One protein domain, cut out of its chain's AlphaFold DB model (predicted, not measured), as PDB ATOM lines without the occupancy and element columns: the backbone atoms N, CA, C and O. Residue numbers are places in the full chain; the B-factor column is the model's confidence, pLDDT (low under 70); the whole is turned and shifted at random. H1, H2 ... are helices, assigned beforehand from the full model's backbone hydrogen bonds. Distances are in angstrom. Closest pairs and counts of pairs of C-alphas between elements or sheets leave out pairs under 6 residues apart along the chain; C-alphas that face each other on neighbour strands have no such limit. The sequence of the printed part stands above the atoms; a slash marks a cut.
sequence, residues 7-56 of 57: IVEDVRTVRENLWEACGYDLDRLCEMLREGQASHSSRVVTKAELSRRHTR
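What this domain is: This is residues 7 to 56 of the 57 residues of an uncharacterized protein of Methanosarcinales archaeon ANME-2c ERB4 (UniProt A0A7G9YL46). Two longer helices, H1 and H2, make an open L, with H1's last turns near the first turns of H2, and a short third helix, H3, sits out at the end of an arm with no contact to either. Residues 34 to 56, which take in the last residues of H2, the stretch 40 to 46 and H3, stick out from the corner of the L, and residues 7 to 15 of H1 stand free as its other arm. The printed part has 50 residues with three named helices, in the order H1, H2, H3, and no named strand; the class is all helix. It is only just extended, close to loose, with a radius of gyration of the C-alphas of 14.8 A, and elongated, with spans of 43 by 25 by 19 A.

Where its parts are: The longest helix by residues is H1, residues 7 to 21, 21.2 A from first to last C-alpha; it begins with C-alpha 7 at (31.963, -15.331, 2.136) and ends with C-alpha 21 at (23.685, -0.639, 14.938). H2 holds residues 26 to 39 and is 20.2 A long from first to last C-alpha. H3, residues 47 to 54, measures 10.6 A and ends with C-alpha 54 at (11.812, -9.944, -19.821).

How they stand to each other: H1 and H2 are close but not clearly touching, with 2 pairs of C-alphas within 8 A. Their closest C-alphas, those of Trp 19 and Leu 29, are 6.8 A apart. Their lines stand about perpendicular, at 75 degrees, and their centres are 15.7 A apart. H3 touches no helix: H1 and H3 are apart, and so are H2 and H3, though these two follow each other in the chain. In H1, H2 and H3 every pair of O of residue i and N of residue i+4 is within hydrogen-bond range.

The domain as a whole: The two C-alphas farthest apart are those of Gly 23 and Arg 56, at 44.1 A, while the first and last printed C-alphas, those of Ile 7 and Arg 56, are 35.0 A apart. The printed part runs from residue 7 to residue 56 without a cut. The link from H1 to H2, 4 residues, is tight; the link from H2 to H3, 7 residues, is short; no link is long. The mean pLDDT of the printed part is 88.8. It is 96 in H1, 93 in H2 and 76 in H3, and the model's confidence is under 70 at residues 54 to 56.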
ATOM      1  N   ILE A   7      32.931 -16.324   2.624       94.25
ATOM      2  CA  ILE A   7      31.963 -15.331   2.136       94.25
ATOM      3  C   ILE A   7      30.714 -15.343   3.019       94.25
ATOM      4  O   ILE A   7      30.137 -14.300   3.327       94.25
ATOM      5  N   VAL A   8      30.275 -16.528   3.446       93.44
ATOM      6  CA  VAL A   8      29.116 -16.657   4.338       93.44
ATOM      7  C   VAL A   8      29.428 -16.094   5.724       93.44
ATOM      8  O   VAL A   8      28.535 -15.526   6.357       93.44
ATOM      9  N   GLU A   9      30.661 -16.246   6.202       95.56
ATOM     10  CA  GLU A   9      31.118 -15.638   7.452       95.56
ATOM     11  C   GLU A   9      31.099 -14.109   7.369       95.56
ATOM     12  O   GLU A   9      30.460 -13.471   8.207       95.56
ATOM     13  N   ASP A  10      31.662 -13.529   6.311       96.56
ATOM     14  CA  ASP A  10      31.649 -12.079   6.088       96.56
ATOM     15  C   ASP A  10      30.222 -11.523   6.027       96.56
ATOM     16  O   ASP A  10      29.893 -10.540   6.696       96.56
ATOM     17  N   VAL A  11      29.328 -12.189   5.288       95.94
ATOM     18  CA  VAL A  11      27.914 -11.790   5.199       95.94
ATOM     19  C   VAL A  11      27.241 -11.817   6.572       95.94
ATOM     20  O   VAL A  11      26.442 -10.932   6.885       95.94
ATOM     21  N   ARG A  12      27.541 -12.819   7.406       95.31
ATOM     22  CA  ARG A  12      26.984 -12.908   8.763       95.31
ATOM     23  C   ARG A  12      27.507 -11.798   9.656       95.31
ATOM     24  O   ARG A  12      26.701 -11.199  10.357       95.31
ATOM     25  N   THR A  13      28.802 -11.513   9.588       97.00
ATOM     26  CA  THR A  13      29.437 -10.428  10.342       97.00
ATOM     27  C   THR A  13      28.822  -9.082   9.975       97.00
ATOM     28  O   THR A  13      28.389  -8.341  10.850       97.00
ATOM     29  N   VAL A  14      28.687  -8.785   8.679       96.50
ATOM     30  CA  VAL A  14      28.043  -7.547   8.219       96.50
ATOM     31  C   VAL A  14      26.593  -7.473   8.693       96.50
ATOM     32  O   VAL A  14      26.162  -6.428   9.173       96.50
ATOM     33  N   ARG A  15      25.836  -8.574   8.599       95.81
ATOM     34  CA  ARG A  15      24.445  -8.611   9.066       95.81
ATOM     35  C   ARG A  15      24.338  -8.329  10.564       95.81
ATOM     36  O   ARG A  15      23.449  -7.579  10.948       95.81
ATOM     37  N   GLU A  16      25.209  -8.918  11.375       97.75
ATOM     38  CA  GLU A  16      25.216  -8.706  12.825       97.75
ATOM     39  C   GLU A  16      25.524  -7.248  13.168       97.75
ATOM     40  O   GLU A  16      24.771  -6.624  13.907       97.75
ATOM     41  N   ASN A  17      26.543  -6.668  12.534       97.81
ATOM     42  CA  ASN A  17      26.913  -5.269  12.747       97.81
ATOM     43  C   ASN A  17      25.763  -4.308  12.399       97.81
ATOM     44  O   ASN A  17      25.520  -3.340  13.116       97.81
ATOM     45  N   LEU A  18      25.036  -4.568  11.305       96.44
ATOM     46  CA  LEU A  18      23.858  -3.775  10.931       96.44
ATOM     47  C   LEU A  18      22.720  -3.940  11.944       96.44
ATOM     48  O   LEU A  18      22.014  -2.983  12.244       96.44
ATOM     49  N   TRP A  19      22.539  -5.151  12.466       97.00
ATOM     50  CA  TRP A  19      21.499  -5.454  13.439       97.00
ATOM     51  C   TRP A  19      21.762  -4.784  14.789       97.00
ATOM     52  O   TRP A  19      20.874  -4.133  15.341       97.00
ATOM     53  N   GLU A  20      23.005  -4.856  15.261       98.06
ATOM     54  CA  GLU A  20      23.473  -4.173  16.463       98.06
ATOM     55  C   GLU A  20      23.368  -2.650  16.330       98.06
ATOM     56  O   GLU A  20      22.841  -1.995  17.230       98.06
ATOM     57  N   ALA A  21      23.779  -2.079  15.192       96.75
ATOM     58  CA  ALA A  21      23.685  -0.639  14.938       96.75
ATOM     59  C   ALA A  21      22.241  -0.111  15.004       96.75
ATOM     60  O   ALA A  21      22.012   1.038  15.385       96.75
ATOM     61  N   CYS A  22      21.260  -0.952  14.676       97.62
ATOM     62  CA  CYS A  22      19.841  -0.621  14.785       97.62
ATOM     63  C   CYS A  22      19.242  -0.937  16.164       97.62
ATOM     64  O   CYS A  22      18.054  -0.706  16.375       97.62
ATOM     65  N   GLY A  23      20.034  -1.437  17.116       97.81
ATOM     66  CA  GLY A  23      19.557  -1.829  18.441       97.81
ATOM     67  C   GLY A  23      18.678  -3.078  18.414       97.81
ATOM     68  O   GLY A  23      17.790  -3.202  19.251       97.81
ATOM     69  N   TYR A  24      18.914  -3.984  17.458       97.06
ATOM     70  CA  TYR A  24      18.127  -5.206  17.255       97.06
ATOM     71  C   TYR A  24      16.638  -4.929  16.958       97.06
ATOM     72  O   TYR A  24      15.774  -5.773  17.203       97.06
ATOM     73  N   ASP A  25      16.337  -3.744  16.422       97.94
ATOM     74  CA  ASP A  25      14.998  -3.311  16.030       97.94
ATOM     75  C   ASP A  25      14.813  -3.465  14.510       97.94
ATOM     76  O   ASP A  25      15.568  -2.911  13.702       97.94
ATOM     77  N   LEU A  26      13.796  -4.242  14.118       95.69
ATOM     78  CA  LEU A  26      13.515  -4.547  12.716       95.69
ATOM     79  C   LEU A  26      13.045  -3.331  11.928       95.69
ATOM     80  O   LEU A  26      13.448  -3.160  10.776       95.69
ATOM     81  N   ASP A  27      12.213  -2.499  12.542       97.62
ATOM     82  CA  ASP A  27      11.648  -1.335  11.877       97.62
ATOM     83  C   ASP A  27      12.753  -0.312  11.615       97.62
ATOM     84  O   ASP A  27      12.895   0.161  10.483       97.62
ATOM     85  N   ARG A  28      13.638  -0.094  12.598       97.44
ATOM     86  CA  ARG A  28      14.833   0.751  12.426       97.44
ATOM     87  C   ARG A  28      15.794   0.222  11.369       97.44
ATOM     88  O   ARG A  28      16.301   1.005  10.565       97.44
ATOM     89  N   LEU A  29      16.032  -1.092  11.328       97.00
ATOM     90  CA  LEU A  29      16.843  -1.695  10.267       97.00
ATOM     91  C   LEU A  29      16.229  -1.414   8.890       97.00
ATOM     92  O   LEU A  29      16.932  -1.021   7.957       97.00
ATOM     93  N   CYS A  30      14.917  -1.601   8.745       95.88
ATOM     94  CA  CYS A  30      14.224  -1.326   7.494       95.88
ATOM     95  C   CYS A  30      14.288   0.153   7.088       95.88
ATOM     96  O   CYS A  30      14.441   0.439   5.899       95.88
ATOM     97  N   GLU A  31      14.171   1.086   8.032       96.38
ATOM     98  CA  GLU A  31      14.327   2.524   7.785       96.38
ATOM     99  C   GLU A  31      15.735   2.857   7.280       96.38
ATOM    100  O   GLU A  31      15.871   3.386   6.174       96.38
ATOM    101  N   MET A  32      16.772   2.426   8.002       95.31
ATOM    102  CA  MET A  32      18.172   2.641   7.620       95.31
ATOM    103  C   MET A  32      18.475   2.095   6.213       95.31
ATOM    104  O   MET A  32      19.125   2.760   5.403       95.31
ATOM    105  N   LEU A  33      17.979   0.898   5.878       92.56
ATOM    106  CA  LEU A  33      18.173   0.310   4.547       92.56
ATOM    107  C   LEU A  33      17.482   1.122   3.439       92.56
ATOM    108  O   LEU A  33      18.034   1.258   2.344       92.56
ATOM    109  N   ARG A  34      16.292   1.680   3.700       91.12
ATOM    110  CA  ARG A  34      15.577   2.533   2.733       91.12
ATOM    111  C   ARG A  34      16.299   3.858   2.507       91.12
ATOM    112  O   ARG A  34      16.391   4.293   1.361       91.12
ATOM    113  N   GLU A  35      16.831   4.473   3.558       92.38
ATOM    114  CA  GLU A  35      17.631   5.701   3.463       92.38
ATOM    115  C   GLU A  35      18.928   5.473   2.679       92.38
ATOM    116  O   GLU A  35      19.262   6.233   1.763       92.38
ATOM    117  N   GLY A  36      19.621   4.368   2.972       90.19
ATOM    118  CA  GLY A  36      20.787   3.925   2.212       90.19
ATOM    119  C   GLY A  36      20.459   3.725   0.733       90.19
ATOM    120  O   GLY A  36      21.177   4.210  -0.134       90.19
ATOM    121  N   GLN A  37      19.328   3.088   0.423       89.44
ATOM    122  CA  GLN A  37      18.874   2.925  -0.959       89.44
ATOM    123  C   GLN A  37      18.547   4.266  -1.636       89.44
ATOM    124  O   GLN A  37      18.894   4.452  -2.800       89.44
ATOM    125  N   ALA A  38      17.877   5.191  -0.942       87.75
ATOM    126  CA  ALA A  38      17.464   6.481  -1.499       87.75
ATOM    127  C   ALA A  38      18.653   7.408  -1.808       87.75
ATOM    128  O   ALA A  38      18.607   8.174  -2.769       87.75
ATOM    129  N   SER A  39      19.713   7.327  -1.005       88.94
ATOM    130  CA  SER A  39      20.948   8.100  -1.185       88.94
ATOM    131  C   SER A  39      21.910   7.493  -2.211       88.94
ATOM    132  O   SER A  39      22.857   8.155  -2.645       88.94
ATOM    133  N   HIS A  40      21.684   6.246  -2.629       85.94
ATOM    134  CA  HIS A  40      22.580   5.547  -3.537       85.94
ATOM    135  C   HIS A  40      22.280   5.895  -5.004       85.94
ATOM    136  O   HIS A  40      21.160   5.755  -5.486       85.94
ATOM    137  N   SER A  41      23.305   6.318  -5.746       84.25
ATOM    138  CA  SER A  41      23.179   6.759  -7.146       84.25
ATOM    139  C   SER A  41      23.014   5.616  -8.154       84.25
ATOM    140  O   SER A  41      22.695   5.852  -9.323       84.25
ATOM    141  N   SER A  42      23.231   4.372  -7.725       84.56
ATOM    142  CA  SER A  42      23.045   3.196  -8.575       84.56
ATOM    143  C   SER A  42      21.566   2.964  -8.878       84.56
ATOM    144  O   SER A  42      20.689   3.179  -8.043       84.56
ATOM    145  N   ARG A  43      21.267   2.452 -10.078       76.31
ATOM    146  CA  ARG A  43      19.885   2.137 -10.457       76.31
ATOM    147  C   ARG A  43      19.313   1.044  -9.554       76.31
ATOM    148  O   ARG A  43      19.731  -0.110  -9.638       76.31
ATOM    149  N   VAL A  44      18.280   1.391  -8.792       76.44
ATOM    150  CA  VAL A  44      17.450   0.432  -8.060       76.44
ATOM    151  C   VAL A  44      16.708  -0.447  -9.061       76.44
ATOM    152  O   VAL A  44      15.854   0.031  -9.800       76.44
ATOM    153  N   VAL A  45      17.026  -1.739  -9.087       79.69
ATOM    154  CA  VAL A  45      16.327  -2.709  -9.932       79.69
ATOM    155  C   VAL A  45      15.146  -3.276  -9.158       79.69
ATOM    156  O   VAL A  45      15.316  -3.984  -8.169       79.69
ATOM    157  N   THR A  46      13.933  -2.988  -9.622       81.56
ATOM    158  CA  THR A  46      12.707  -3.530  -9.016       81.56
ATOM    159  C   THR A  46      12.211  -4.767  -9.763       81.56
ATOM    160  O   THR A  46      12.453  -4.927 -10.961       81.56
ATOM    161  N   LYS A  47      11.444  -5.637  -9.090       80.44
ATOM    162  CA  LYS A  47      10.797  -6.797  -9.734       80.44
ATOM    163  C   LYS A  47       9.922  -6.380 -10.921       80.44
ATOM    164  O   LYS A  47       9.966  -7.015 -11.966       80.44
ATOM    165  N   ALA A  48       9.170  -5.286 -10.783       80.19
ATOM    166  CA  ALA A  48       8.365  -4.737 -11.870       80.19
ATOM    167  C   ALA A  48       9.230  -4.318 -13.072       80.19
ATOM    168  O   ALA A  48       8.869  -4.580 -14.219       80.19
ATOM    169  N   GLU A  49      10.389  -3.706 -12.824       79.56
ATOM    170  CA  GLU A  49      11.337  -3.337 -13.875       79.56
ATOM    171  C   GLU A  49      11.976  -4.563 -14.544       79.56
ATOM    172  O   GLU A  49      12.121  -4.588 -15.767       79.56
ATOM    173  N   LEU A  50      12.293  -5.607 -13.772       79.00
ATOM    174  CA  LEU A  50      12.778  -6.884 -14.304       79.00
ATOM    175  C   LEU A  50      11.738  -7.548 -15.214       79.00
ATOM    176  O   LEU A  50      12.074  -7.935 -16.334       79.00
ATOM    177  N   SER A  51      10.469  -7.606 -14.796       79.56
ATOM    178  CA  SER A  51       9.382  -8.168 -15.613       79.56
ATOM    179  C   SER A  51       9.204  -7.419 -16.939       79.56
ATOM    180  O   SER A  51       9.063  -8.041 -17.994       79.56
ATOM    181  N   ARG A  52       9.290  -6.079 -16.929       72.81
ATOM    182  CA  ARG A  52       9.216  -5.257 -18.156       72.81
ATOM    183  C   ARG A  52      10.351  -5.551 -19.140       72.81
ATOM    184  O   ARG A  52      10.134  -5.482 -20.347       72.81
ATOM    185  N   ARG A  53      11.553  -5.877 -18.653       71.44
ATOM    186  CA  ARG A  53      12.699  -6.245 -19.507       71.44
ATOM    187  C   ARG A  53      12.549  -7.628 -20.114       71.44
ATOM    188  O   ARG A  53      12.910  -7.809 -21.268       71.44
ATOM    189  N   HIS A  54      12.012  -8.576 -19.351       66.44
ATOM    190  CA  HIS A  54      11.812  -9.944 -19.821       66.44
ATOM    191  C   HIS A  54      10.761 -10.024 -20.939       66.44
ATOM    192  O   HIS A  54      10.897 -10.827 -21.846       66.44
ATOM    193  N   THR A  55       9.767  -9.131 -20.922       61.16
ATOM    194  CA  THR A  55       8.699  -9.080 -21.940       61.16
ATOM    195  C   THR A  55       9.146  -8.426 -23.262       61.16
ATOM    196  O   THR A  55       8.431  -8.483 -24.252       61.16
ATOM    197  N   ARG A  56      10.312  -7.760 -23.289       59.09
ATOM    198  CA  ARG A  56      10.861  -7.071 -24.475       59.09
ATOM    199  C   ARG A  56      11.959  -7.866 -25.199       59.09
ATOM    200  O   ARG A  56      12.612  -7.298 -26.072       59.09
TER     201      ARG A  56